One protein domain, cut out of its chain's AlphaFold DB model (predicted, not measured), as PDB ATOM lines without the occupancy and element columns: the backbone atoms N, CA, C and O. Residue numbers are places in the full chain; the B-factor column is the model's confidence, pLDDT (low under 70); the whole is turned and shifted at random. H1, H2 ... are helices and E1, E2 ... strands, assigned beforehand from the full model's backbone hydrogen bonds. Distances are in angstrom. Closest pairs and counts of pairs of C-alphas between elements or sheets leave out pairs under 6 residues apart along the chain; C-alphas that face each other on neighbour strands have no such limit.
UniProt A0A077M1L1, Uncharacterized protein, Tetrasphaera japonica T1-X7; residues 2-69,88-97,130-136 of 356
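What this domain is: This is residues 2 to 69, 88 to 97 and 130 to 136 of the 356 residues of an uncharacterized protein of Tetrasphaera japonica T1-X7 (UniProt A0A077M1L1). A small sheet of three parallel strands has one helix, H2, running along one face, and the longest helix, H1, crosses H2 on the side away from the sheet. The third helix, H3, sits out beyond the E3 edge of the sheet. You will find 85 printed residues with three named helices and three named strands, in the chain order H1, H2, E1, E2, H3, E3; the sheet's order is E2, E1, E3. The class is mixed, helices and strands. The whole is compact, with a radius of gyration of the C-alphas of 12.7 A and spans of 37 by 37 by 21 A.

How they stand to each other: Begin at the inner strand E1, residues 44 to 47. Its parallel neighbour E2, residues 62 to 64, is an edge strand at 34 degrees to it; look for N 47 and O 63, 2.9 A apart and within hydrogen-bond range. The other edge strand, E3, residues 130 to 132, is also parallel to E1, at 18 degrees, with N 131 and O 44 at 3.1 A. H2, residues 29 to 39, is on the sheet at a height of 10.5 A, over E1 and along the strands, at 7 degrees to E1 on the local plane. Their closest C-alphas are those of Ala 38 and Leu 45, 6.2 A apart. This makes two layers, a helix on one face of a sheet. H1, residues 5 to 20, is not on the sheet. It touches H2 at a steep tilt of 62 degrees, opposite ways, with the C-alphas of Tyr 11 and Ala 36 closest at 4.7 A. H3, residues 89 to 97, only grazes the sheet with residues 89 to 92; its closest pair to E3 is the C-alphas of Leu 89 and Ile 131, 7.0 A. H3 is apart from H1 and H2. Each O i to N i+4 pair is within hydrogen-bond range in H1 and H2, and 3 of 5 are in H3.

Where its parts are: Find C-alpha 5 at (33.366, -34.078, -33.235); from there H1 runs 22.8 A to C-alpha 20. H2 covers 15.0 A, from Phe 29 to His 39. E1 starts at C-alpha 44, (47.539, -21.762, -38.305), and is 9.7 A long; E2 is 6.3 A. H3 spans 13.2 A. E3, 6.1 A long, ends at C-alpha 132, (49.764, -25.387, -44.730).

The domain as a whole: The C-alphas of Gly 22 and Ser 95 are the two farthest apart, at 37.4 A. Residues 70 to 87 are not printed, with 22.8 A from C-alpha 69 to C-alpha 88; residues 98 to 129 are not printed either, with 15.8 A from C-alpha 97 to C-alpha 130. The link from E1 to E2, residues 48 to 61, is long, and that from H2 to E1 is tight. The mean pLDDT of the printed part is 82.1, and that of H3 is 38; residues 68 to 69, 88 to 97, 130 and 132 to 136 are under 70.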
ATOM      1  N   GLY A   2      39.998 -37.643 -41.309       72.25
ATOM      2  CA  GLY A   2      38.690 -37.919 -40.707       72.25
ATOM      3  C   GLY A   2      38.077 -36.621 -40.191       72.25
ATOM      4  O   GLY A   2      38.819 -35.773 -39.704       72.25
ATOM      5  N   VAL A   3      36.759 -36.476 -40.303       83.69
ATOM      6  CA  VAL A   3      36.016 -35.459 -39.549       83.69
ATOM      7  C   VAL A   3      35.724 -36.060 -38.178       83.69
ATOM      8  O   VAL A   3      35.169 -37.156 -38.109       83.69
ATOM      9  N   ASP A   4      36.132 -35.377 -37.112       92.62
ATOM     10  CA  ASP A   4      35.781 -35.723 -35.732       92.62
ATOM     11  C   ASP A   4      34.820 -34.683 -35.130       92.62
ATOM     12  O   ASP A   4      34.497 -33.669 -35.759       92.62
ATOM     13  N   ASP A   5      34.343 -34.937 -33.911       95.81
ATOM     14  CA  ASP A   5      33.366 -34.078 -33.235       95.81
ATOM     15  C   ASP A   5      33.892 -32.647 -33.007       95.81
ATOM     16  O   ASP A   5      33.121 -31.686 -33.053       95.81
ATOM     17  N   ALA A   6      35.207 -32.470 -32.822       96.12
ATOM     18  CA  ALA A   6      35.812 -31.150 -32.667       96.12
ATOM     19  C   ALA A   6      35.834 -30.395 -34.005       96.12
ATOM     20  O   ALA A   6      35.520 -29.201 -34.032       96.12
ATOM     21  N   VAL A   7      36.113 -31.078 -35.121       96.38
ATOM     22  CA  VAL A   7      35.960 -30.511 -36.475       96.38
ATOM     23  C   VAL A   7      34.499 -30.146 -36.750       96.38
ATOM     24  O   VAL A   7      34.238 -29.064 -37.273       96.38
ATOM     25  N   ALA A   8      33.536 -30.986 -36.356       96.31
ATOM     26  CA  ALA A   8      32.109 -30.721 -36.556       96.31
ATOM     27  C   ALA A   8      31.616 -29.487 -35.769       96.31
ATOM     28  O   ALA A   8      30.965 -28.608 -36.341       96.31
ATOM     29  N   VAL A   9      31.982 -29.363 -34.487       97.19
ATOM     30  CA  VAL A   9      31.674 -28.177 -33.663       97.19
ATOM     31  C   VAL A   9      32.350 -26.920 -34.222       97.19
ATOM     32  O   VAL A   9      31.725 -25.860 -34.300       97.19
ATOM     33  N   SER A  10      33.606 -27.033 -34.660       97.38
ATOM     34  CA  SER A  10      34.361 -25.925 -35.264       97.38
ATOM     35  C   SER A  10      33.737 -25.461 -36.583       97.38
ATOM     36  O   SER A  10      33.601 -24.261 -36.815       97.38
ATOM     37  N   TYR A  11      33.282 -26.399 -37.419       96.56
ATOM     38  CA  TYR A  11      32.569 -26.104 -38.660       96.56
ATOM     39  C   TYR A  11      31.269 -25.343 -38.389       96.56
ATOM     40  O   TYR A  11      31.013 -24.339 -39.048       96.56
ATOM     41  N   GLY A  12      30.486 -25.759 -37.386       96.19
ATOM     42  CA  GLY A  12      29.259 -25.062 -36.988       96.19
ATOM     43  C   GLY A  12      29.499 -23.599 -36.593       96.19
ATOM     44  O   GLY A  12      28.779 -22.716 -37.058       96.19
ATOM     45  N   ARG A  13      30.549 -23.325 -35.804       97.19
ATOM     46  CA  ARG A  13      30.936 -21.957 -35.404       97.19
ATOM     47  C   ARG A  13      31.342 -21.092 -36.597       97.19
ATOM     48  O   ARG A  13      30.820 -19.994 -36.761       97.19
ATOM     49  N   LEU A  14      32.240 -21.594 -37.447       96.12
ATOM     50  CA  LEU A  14      32.695 -20.855 -38.626       96.12
ATOM     51  C   LEU A  14      31.552 -20.652 -39.636       96.12
ATOM     52  O   LEU A  14      31.477 -19.604 -40.270       96.12
ATOM     53  N   ALA A  15      30.635 -21.616 -39.773       94.62
ATOM     54  CA  ALA A  15      29.468 -21.485 -40.641       94.62
ATOM     55  C   ALA A  15      28.487 -20.411 -40.147       94.62
ATOM     56  O   ALA A  15      28.000 -19.634 -40.967       94.62
ATOM     57  N   ALA A  16      28.249 -20.324 -38.832       94.88
ATOM     58  CA  ALA A  16      27.456 -19.250 -38.235       94.88
ATOM     59  C   ALA A  16      28.080 -17.872 -38.519       94.88
ATOM     60  O   ALA A  16      27.424 -17.028 -39.122       94.88
ATOM     61  N   ALA A  17      29.373 -17.690 -38.228       95.19
ATOM     62  CA  ALA A  17      30.077 -16.430 -38.482       95.19
ATOM     63  C   ALA A  17      30.100 -16.033 -39.980       95.19
ATOM     64  O   ALA A  17      29.942 -14.861 -40.320       95.19
ATOM     65  N   VAL A  18      30.211 -16.996 -40.909       92.94
ATOM     66  CA  VAL A  18      30.071 -16.741 -42.362       92.94
ATOM     67  C   VAL A  18      28.671 -16.219 -42.723       92.94
ATOM     68  O   VAL A  18      28.559 -15.340 -43.582       92.94
ATOM     69  N   VAL A  19      27.616 -16.734 -42.083       92.50
ATOM     70  CA  VAL A  19      26.221 -16.309 -42.304       92.50
ATOM     71  C   VAL A  19      25.939 -14.950 -41.659       92.50
ATOM     72  O   VAL A  19      25.330 -14.100 -42.305       92.50
ATOM     73  N   GLU A  20      26.437 -14.700 -40.446       92.12
ATOM     74  CA  GLU A  20      26.363 -13.398 -39.760       92.12
ATOM     75  C   GLU A  20      27.089 -12.297 -40.549       92.12
ATOM     76  O   GLU A  20      26.575 -11.189 -40.694       92.12
ATOM     77  N   ALA A  21      28.224 -12.625 -41.176       90.62
ATOM     78  CA  ALA A  21      28.923 -11.755 -42.125       90.62
ATOM     79  C   ALA A  21      28.202 -11.589 -43.487       90.62
ATOM     80  O   ALA A  21      28.733 -10.942 -44.393       90.62
ATOM     81  N   GLY A  22      27.019 -12.189 -43.677       92.06
ATOM     82  CA  GLY A  22      26.203 -12.080 -44.891       92.06
ATOM     83  C   GLY A  22      26.764 -12.819 -46.114       92.06
ATOM     84  O   GLY A  22      26.453 -12.454 -47.251       92.06
ATOM     85  N   ARG A  23      27.626 -13.829 -45.928       89.88
ATOM     86  CA  ARG A  23      28.357 -14.505 -47.016       89.88
ATOM     87  C   ARG A  23      27.771 -15.895 -47.306       89.88
ATOM     88  O   ARG A  23      27.382 -16.639 -46.416       89.88
ATOM     89  N   GLN A  24      27.735 -16.283 -48.582       86.44
ATOM     90  CA  GLN A  24      27.168 -17.574 -49.001       86.44
ATOM     91  C   GLN A  24      28.129 -18.755 -48.776       86.44
ATOM     92  O   GLN A  24      29.221 -18.802 -49.352       86.44
ATOM     93  N   LEU A  25      27.666 -19.760 -48.023       82.44
ATOM     94  CA  LEU A  25      28.397 -20.994 -47.699       82.44
ATOM     95  C   LEU A  25      28.646 -21.917 -48.906       82.44
ATOM     96  O   LEU A  25      29.740 -22.463 -49.045       82.44
ATOM     97  N   ARG A  26      27.652 -22.094 -49.791       74.38
ATOM     98  CA  ARG A  26      27.621 -23.192 -50.786       74.38
ATOM     99  C   ARG A  26      28.831 -23.249 -51.731       74.38
ATOM    100  O   ARG A  26      29.251 -24.329 -52.122       74.38
ATOM    101  N   ARG A  27      29.458 -22.111 -52.061       76.19
ATOM    102  CA  ARG A  27      30.678 -22.062 -52.904       76.19
ATOM    103  C   ARG A  27      31.992 -22.302 -52.143       76.19
ATOM    104  O   ARG A  27      33.055 -22.195 -52.749       76.19
ATOM    105  N   ARG A  28      31.936 -22.552 -50.830       81.56
ATOM    106  CA  ARG A  28      33.089 -22.533 -49.909       81.56
ATOM    107  C   ARG A  28      33.134 -23.717 -48.938       81.56
ATOM    108  O   ARG A  28      33.977 -23.714 -48.052       81.56
ATOM    109  N   PHE A  29      32.269 -24.726 -49.089       89.75
ATOM    110  CA  PHE A  29      32.159 -25.845 -48.140       89.75
ATOM    111  C   PHE A  29      33.510 -26.511 -47.810       89.75
ATOM    112  O   PHE A  29      33.848 -26.657 -46.639       89.75
ATOM    113  N   ILE A  30      34.311 -26.842 -48.831       91.44
ATOM    114  CA  ILE A  30      35.629 -27.474 -48.653       91.44
ATOM    115  C   ILE A  30      36.628 -26.530 -47.969       91.44
ATOM    116  O   ILE A  30      37.291 -26.947 -47.023       91.44
ATOM    117  N   ASP A  31      36.695 -25.260 -48.387       91.69
ATOM    118  CA  ASP A  31      37.537 -24.238 -47.740       91.69
ATOM    119  C   ASP A  31      37.178 -24.084 -46.249       91.69
ATOM    120  O   ASP A  31      38.056 -23.956 -45.396       91.69
ATOM    121  N   LEU A  32      35.882 -24.132 -45.923       94.06
ATOM    122  CA  LEU A  32      35.378 -23.982 -44.562       94.06
ATOM    123  C   LEU A  32      35.611 -25.230 -43.700       94.06
ATOM    124  O   LEU A  32      35.906 -25.094 -42.520       94.06
ATOM    125  N   LEU A  33      35.539 -26.438 -44.269       94.81
ATOM    126  CA  LEU A  33      35.894 -27.683 -43.574       94.81
ATOM    127  C   LEU A  33      37.410 -27.773 -43.304       94.81
ATOM    128  O   LEU A  33      37.841 -28.240 -42.247       94.81
ATOM    129  N   VAL A  34      38.217 -27.255 -44.234       94.00
ATOM    130  CA  VAL A  34      39.662 -27.035 -44.067       94.00
ATOM    131  C   VAL A  34      39.938 -26.090 -42.894       94.00
ATOM    132  O   VAL A  34      40.695 -26.449 -41.992       94.00
ATOM    133  N   ALA A  35      39.270 -24.935 -42.847       95.19
ATOM    134  CA  ALA A  35      39.371 -23.995 -41.731       95.19
ATOM    135  C   ALA A  35      38.846 -24.565 -40.402       95.19
ATOM    136  O   ALA A  35      39.471 -24.371 -39.364       95.19
ATOM    137  N   ALA A  36      37.751 -25.327 -40.429       96.25
ATOM    138  CA  ALA A  36      37.201 -26.001 -39.255       96.25
ATOM    139  C   ALA A  36      38.186 -26.996 -38.641       96.25
ATOM    140  O   ALA A  36      38.251 -27.118 -37.422       96.25
ATOM    141  N   THR A  37      38.983 -27.673 -39.472       95.69
ATOM    142  CA  THR A  37      40.008 -28.599 -38.978       95.69
ATOM    143  C   THR A  37      41.265 -27.877 -38.490       95.69
ATOM    144  O   THR A  37      41.935 -28.376 -37.592       95.69
ATOM    145  N   ALA A  38      41.570 -26.687 -39.023       95.88
ATOM    146  CA  ALA A  38      42.606 -25.822 -38.461       95.88
ATOM    147  C   ALA A  38      42.197 -25.313 -37.060       95.88
ATOM    148  O   ALA A  38      42.924 -25.512 -36.091       95.88
ATOM    149  N   HIS A  39      40.975 -24.784 -36.927       96.44
ATOM    150  CA  HIS A  39      40.383 -24.370 -35.648       96.44
ATOM    151  C   HIS A  39      40.318 -25.524 -34.623       96.44
ATOM    152  O   HIS A  39      40.695 -25.350 -33.472       96.44
ATOM    153  N   ALA A  40      39.888 -26.728 -35.024       96.62
ATOM    154  CA  ALA A  40      39.747 -27.887 -34.126       96.62
ATOM    155  C   ALA A  40      41.071 -28.454 -33.562       96.62
ATOM    156  O   ALA A  40      41.049 -29.327 -32.684       96.62
ATOM    157  N   HIS A  41      42.211 -28.010 -34.092       95.06
ATOM    158  CA  HIS A  41      43.548 -28.472 -33.717       95.06
ATOM    159  C   HIS A  41      44.503 -27.315 -33.372       95.06
ATOM    160  O   HIS A  41      45.717 -27.508 -33.427       95.06
ATOM    161  N   ASP A  42      43.960 -26.137 -33.032       94.75
ATOM    162  CA  ASP A  42      44.713 -24.944 -32.609       94.75
ATOM    163  C   ASP A  42      45.832 -24.569 -33.608       94.75
ATOM    164  O   ASP A  42      46.982 -24.295 -33.252       94.75
ATOM    165  N   ALA A  43      45.492 -24.634 -34.900       95.38
ATOM    166  CA  ALA A  43      46.437 -24.639 -36.008       95.38
ATOM    167  C   ALA A  43      46.311 -23.418 -36.933       95.38
ATOM    168  O   ALA A  43      45.215 -23.010 -37.320       95.38
ATOM    169  N   GLN A  44      47.458 -22.886 -37.364       95.00
ATOM    170  CA  GLN A  44      47.539 -21.762 -38.305       95.00
ATOM    171  C   GLN A  44      47.185 -22.213 -39.730       95.00
ATOM    172  O   GLN A  44      47.741 -23.205 -40.213       95.00
ATOM    173  N   LEU A  45      46.314 -21.470 -40.423       94.94
ATOM    174  CA  LEU A  45      45.862 -21.778 -41.784       94.94
ATOM    175  C   LEU A  45      46.627 -20.956 -42.831       94.94
ATOM    176  O   LEU A  45      46.240 -19.837 -43.176       94.94
ATOM    177  N   SER A  46      47.685 -21.530 -43.404       93.94
ATOM    178  CA  SER A  46      48.421 -20.886 -44.505       93.94
ATOM    179  C   SER A  46      47.745 -21.144 -45.852       93.94
ATOM    180  O   SER A  46      47.672 -22.290 -46.304       93.94
ATOM    181  N   THR A  47      47.280 -20.082 -46.523       92.19
ATOM    182  CA  THR A  47      46.493 -20.165 -47.767       92.19
ATOM    183  C   THR A  47      46.797 -19.042 -48.766       92.19
ATOM    184  O   THR A  47      47.081 -17.900 -48.411       92.19
ATOM    185  N   ARG A  48      46.661 -19.353 -50.059       91.94
ATOM    186  CA  ARG A  48      46.718 -18.388 -51.177       91.94
ATOM    187  C   ARG A  48      45.397 -17.647 -51.434       91.94
ATOM    188  O   ARG A  48      45.344 -16.779 -52.302       91.94
ATOM    189  N   HIS A  49      44.324 -18.005 -50.728       90.38
ATOM    190  CA  HIS A  49      42.982 -17.448 -50.918       90.38
ATOM    191  C   HIS A  49      42.420 -16.849 -49.617       90.38
ATOM    192  O   HIS A  49      41.246 -17.026 -49.318       90.38
ATOM    193  N   ALA A  50      43.233 -16.114 -48.849       92.00
ATOM    194  CA  ALA A  50      42.842 -15.519 -47.559       92.00
ATOM    195  C   ALA A  50      41.526 -14.702 -47.607       92.00
ATOM    196  O   ALA A  50      40.723 -14.772 -46.683       92.00
ATOM    197  N   ALA A  51      41.218 -14.046 -48.735       89.81
ATOM    198  CA  ALA A  51      39.933 -13.366 -48.976       89.81
ATOM    199  C   ALA A  51      38.683 -14.278 -48.861       89.81
ATOM    200  O   ALA A  51      37.545 -13.804 -48.797       89.81
ATOM    201  N   HIS A  52      38.853 -15.602 -48.844       88.69
ATOM    202  CA  HIS A  52      37.780 -16.559 -48.579       88.69
ATOM    203  C   HIS A  52      37.379 -16.570 -47.099       88.69
ATOM    204  O   HIS A  52      36.205 -16.798 -46.816       88.69
ATOM    205  N   PHE A  53      38.291 -16.215 -46.193       91.75
ATOM    206  CA  PHE A  53      38.139 -16.319 -44.739       91.75
ATOM    207  C   PHE A  53      37.912 -14.980 -44.021       91.75
ATOM    208  O   PHE A  53      37.687 -14.989 -42.822       91.75
ATOM    209  N   MET A  54      37.891 -13.851 -44.742       89.44
ATOM    210  CA  MET A  54      37.526 -12.540 -44.177       89.44
ATOM    211  C   MET A  54      36.226 -12.608 -43.360       89.44
ATOM    212  O   MET A  54      35.199 -13.068 -43.881       89.44
ATOM    213  N   GLY A  55      36.280 -12.106 -42.126       90.69
ATOM    214  CA  GLY A  55      35.202 -12.191 -41.137       90.69
ATOM    215  C   GLY A  55      35.279 -13.430 -40.235       90.69
ATOM    216  O   GLY A  55      34.349 -13.678 -39.479       90.69
ATOM    217  N   LEU A  56      36.359 -14.214 -40.325       94.50
ATOM    218  CA  LEU A  56      36.673 -15.342 -39.431       94.50
ATOM    219  C   LEU A  56      38.001 -15.129 -38.691       94.50
ATOM    220  O   LEU A  56      38.486 -16.029 -38.011       94.50
ATOM    221  N   ASP A  57      38.587 -13.944 -38.831       92.19
ATOM    222  CA  ASP A  57      39.910 -13.569 -38.336       92.19
ATOM    223  C   ASP A  57      39.993 -13.613 -36.789       92.19
ATOM    224  O   ASP A  57      41.062 -13.863 -36.237       92.19
ATOM    225  N   ASP A  58      38.854 -13.478 -36.092       94.44
ATOM    226  CA  ASP A  58      38.711 -13.660 -34.634       94.44
ATOM    227  C   ASP A  58      38.660 -15.142 -34.187       94.44
ATOM    228  O   ASP A  58      38.709 -15.437 -32.992       94.44
ATOM    229  N   LEU A  59      38.516 -16.084 -35.129       95.81
ATOM    230  CA  LEU A  59      38.376 -17.528 -34.875       95.81
ATOM    231  C   LEU A  59      39.557 -18.354 -35.407       95.81
ATOM    232  O   LEU A  59      39.830 -19.429 -34.877       95.81
ATOM    233  N   ILE A  60      40.233 -17.898 -36.465       95.75
ATOM    234  CA  ILE A  60      41.336 -18.618 -37.118       95.75
ATOM    235  C   ILE A  60      42.459 -17.670 -37.543       95.75
ATOM    236  O   ILE A  60      42.229 -16.674 -38.225       95.75
ATOM    237  N   GLU A  61      43.705 -18.031 -37.233       95.88
ATOM    238  CA  GLU A  61      44.873 -17.312 -37.746       95.88
ATOM    239  C   GLU A  61      45.132 -17.705 -39.214       95.88
ATOM    240  O   GLU A  61      45.578 -18.817 -39.515       95.88
ATOM    241  N   VAL A  62      44.827 -16.792 -40.143       95.06
ATOM    242  CA  VAL A  62      44.932 -17.021 -41.594       95.06
ATOM    243  C   VAL A  62      46.175 -16.342 -42.169       95.06
ATOM    244  O   VAL A  62      46.221 -15.126 -42.352       95.06
ATOM    245  N   ILE A  63      47.177 -17.139 -42.540       94.56
ATOM    246  CA  ILE A  63      48.431 -16.639 -43.117       94.56
ATOM    247  C   ILE A  63      48.298 -16.565 -44.646       94.56
ATOM    248  O   ILE A  63      48.225 -17.580 -45.347       94.56
ATOM    249  N   ALA A  64      48.278 -15.344 -45.183       93.19
ATOM    250  CA  ALA A  64      48.131 -15.083 -46.614       93.19
ATOM    251  C   ALA A  64      49.447 -15.310 -47.393       93.19
ATOM    252  O   ALA A  64      50.356 -14.480 -47.375       93.19
ATOM    253  N   VAL A  65      49.539 -16.413 -48.140       92.50
ATOM    254  CA  VAL A  65      50.737 -16.780 -48.918       92.50
ATOM    255  C   VAL A  65      50.676 -16.190 -50.333       92.50
ATOM    256  O   VAL A  65      50.024 -16.736 -51.224       92.50
ATOM    257  N   SER A  66      51.370 -15.069 -50.553       79.50
ATOM    258  CA  SER A  66      51.303 -14.277 -51.796       79.50
ATOM    259  C   SER A  66      52.457 -14.493 -52.794       79.50
ATOM    260  O   SER A  66      52.296 -14.202 -53.979       79.50
ATOM    261  N   GLY A  67      53.609 -15.019 -52.358       70.12
ATOM    262  CA  GLY A  67      54.866 -14.981 -53.131       70.12
ATOM    263  C   GLY A  67      55.063 -16.026 -54.245       70.12
ATOM    264  O   GLY A  67      56.026 -15.934 -55.001       70.12
ATOM    265  N   TRP A  68      54.187 -17.027 -54.383       58.28
ATOM    266  CA  TRP A  68      54.513 -18.262 -55.129       58.28
ATOM    267  C   TRP A  68      54.589 -18.131 -56.666       58.28
ATOM    268  O   TRP A  68      55.018 -19.061 -57.345       58.28
ATOM    269  N   ARG A  69      54.210 -16.977 -57.237       57.00
ATOM    270  CA  ARG A  69      54.159 -16.748 -58.698       57.00
ATOM    271  C   ARG A  69      55.518 -16.786 -59.412       57.00
ATOM    272  O   ARG A  69      55.524 -16.842 -60.631       57.00
ATOM    273  N   VAL A  88      55.322 -32.435 -43.390       40.53
ATOM    274  CA  VAL A  88      55.061 -32.199 -41.947       40.53
ATOM    275  C   VAL A  88      53.638 -32.577 -41.490       40.53
ATOM    276  O   VAL A  88      53.428 -32.925 -40.328       40.53
ATOM    277  N   LEU A  89      52.667 -32.583 -42.410       38.72
ATOM    278  CA  LEU A  89      51.265 -32.948 -42.172       38.72
ATOM    279  C   LEU A  89      51.087 -34.290 -41.431       38.72
ATOM    280  O   LEU A  89      50.138 -34.442 -40.663       38.72
ATOM    281  N   HIS A  90      51.985 -35.259 -41.646       32.06
ATOM    282  CA  HIS A  90      51.861 -36.593 -41.052       32.06
ATOM    283  C   HIS A  90      52.418 -36.701 -39.620       32.06
ATOM    284  O   HIS A  90      51.972 -37.566 -38.860       32.06
ATOM    285  N   ASP A  91      53.350 -35.820 -39.241       31.69
ATOM    286  CA  ASP A  91      53.966 -35.806 -37.909       31.69
ATOM    287  C   ASP A  91      53.139 -34.976 -36.916       31.69
ATOM    288  O   ASP A  91      52.922 -35.416 -35.788       31.69
ATOM    289  N   ALA A  92      52.571 -33.839 -37.343       37.28
ATOM    290  CA  ALA A  92      51.730 -32.989 -36.488       37.28
ATOM    291  C   ALA A  92      50.545 -33.766 -35.872       37.28
ATOM    292  O   ALA A  92      50.387 -33.815 -34.652       37.28
ATOM    293  N   VAL A  93      49.769 -34.470 -36.707       40.50
ATOM    294  CA  VAL A  93      48.616 -35.283 -36.268       40.50
ATOM    295  C   VAL A  93      49.041 -36.450 -35.362       40.50
ATOM    296  O   VAL A  93      48.261 -36.901 -34.521       40.50
ATOM    297  N   ARG A  94      50.279 -36.945 -35.502       37.66
ATOM    298  CA  ARG A  94      50.825 -38.013 -34.655       37.66
ATOM    299  C   ARG A  94      51.195 -37.486 -33.267       37.66
ATOM    300  O   ARG A  94      50.818 -38.109 -32.277       37.66
ATOM    301  N   SER A  95      51.841 -36.324 -33.192       37.44
ATOM    302  CA  SER A  95      52.205 -35.662 -31.932       37.44
ATOM    303  C   SER A  95      50.978 -35.290 -31.091       37.44
ATOM    304  O   SER A  95      50.941 -35.597 -29.898       37.44
ATOM    305  N   SER A  96      49.920 -34.738 -31.701       40.50
ATOM    306  CA  SER A  96      48.676 -34.403 -30.986       40.50
ATOM    307  C   SER A  96      47.973 -35.633 -30.393       40.50
ATOM    308  O   SER A  96      47.385 -35.553 -29.313       40.50
ATOM    309  N   ARG A  97      48.054 -36.791 -31.068       44.88
ATOM    310  CA  ARG A  97      47.501 -38.064 -30.567       44.88
ATOM    311  C   ARG A  97      48.298 -38.639 -29.399       44.88
ATOM    312  O   ARG A  97      47.692 -39.205 -28.499       44.88
ATOM    313  N   LYS A 130      51.369 -25.880 -37.587       67.50
ATOM    314  CA  LYS A 130      51.304 -25.125 -38.850       67.50
ATOM    315  C   LYS A 130      50.666 -25.980 -39.955       67.50
ATOM    316  O   LYS A 130      51.344 -26.791 -40.587       67.50
ATOM    317  N   ILE A 131      49.364 -25.802 -40.204       70.12
ATOM    318  CA  ILE A 131      48.617 -26.517 -41.253       70.12
ATOM    319  C   ILE A 131      48.642 -25.697 -42.554       70.12
ATOM    320  O   ILE A 131      47.846 -24.791 -42.802       70.12
ATOM    321  N   VAL A 132      49.590 -26.040 -43.426       64.25
ATOM    322  CA  VAL A 132      49.764 -25.387 -44.730       64.25
ATOM    323  C   VAL A 132      48.878 -26.049 -45.787       64.25
ATOM    324  O   VAL A 132      49.098 -27.207 -46.134       64.25
ATOM    325  N   MET A 133      47.907 -25.313 -46.344       65.06
ATOM    326  CA  MET A 133      47.017 -25.809 -47.404       65.06
ATOM    327  C   MET A 133      46.996 -24.886 -48.628       65.06
ATOM    328  O   MET A 133      46.174 -23.979 -48.778       65.06
ATOM    329  N   LEU A 134      47.899 -25.170 -49.569       55.84
ATOM    330  CA  LEU A 134      48.031 -24.461 -50.843       55.84
ATOM    331  C   LEU A 134      47.022 -24.961 -51.895       55.84
ATOM    332  O   LEU A 134      47.402 -25.470 -52.948       55.84
ATOM    333  N   LEU A 135      45.723 -24.779 -51.639       57.06
ATOM    334  CA  LEU A 135      44.660 -25.083 -52.606       57.06
ATOM    335  C   LEU A 135      44.682 -24.103 -53.797       57.06
ATOM    336  O   LEU A 135      44.000 -23.078 -53.821       57.06
ATOM    337  N   GLY A 136      45.505 -24.421 -54.800       42.44
ATOM    338  CA  GLY A 136      45.561 -23.782 -56.117       42.44
ATOM    339  C   GLY A 136      45.086 -24.740 -57.212       42.44
ATOM    340  O   GLY A 136      45.401 -25.922 -57.186       42.44
TER     341      GLY A 136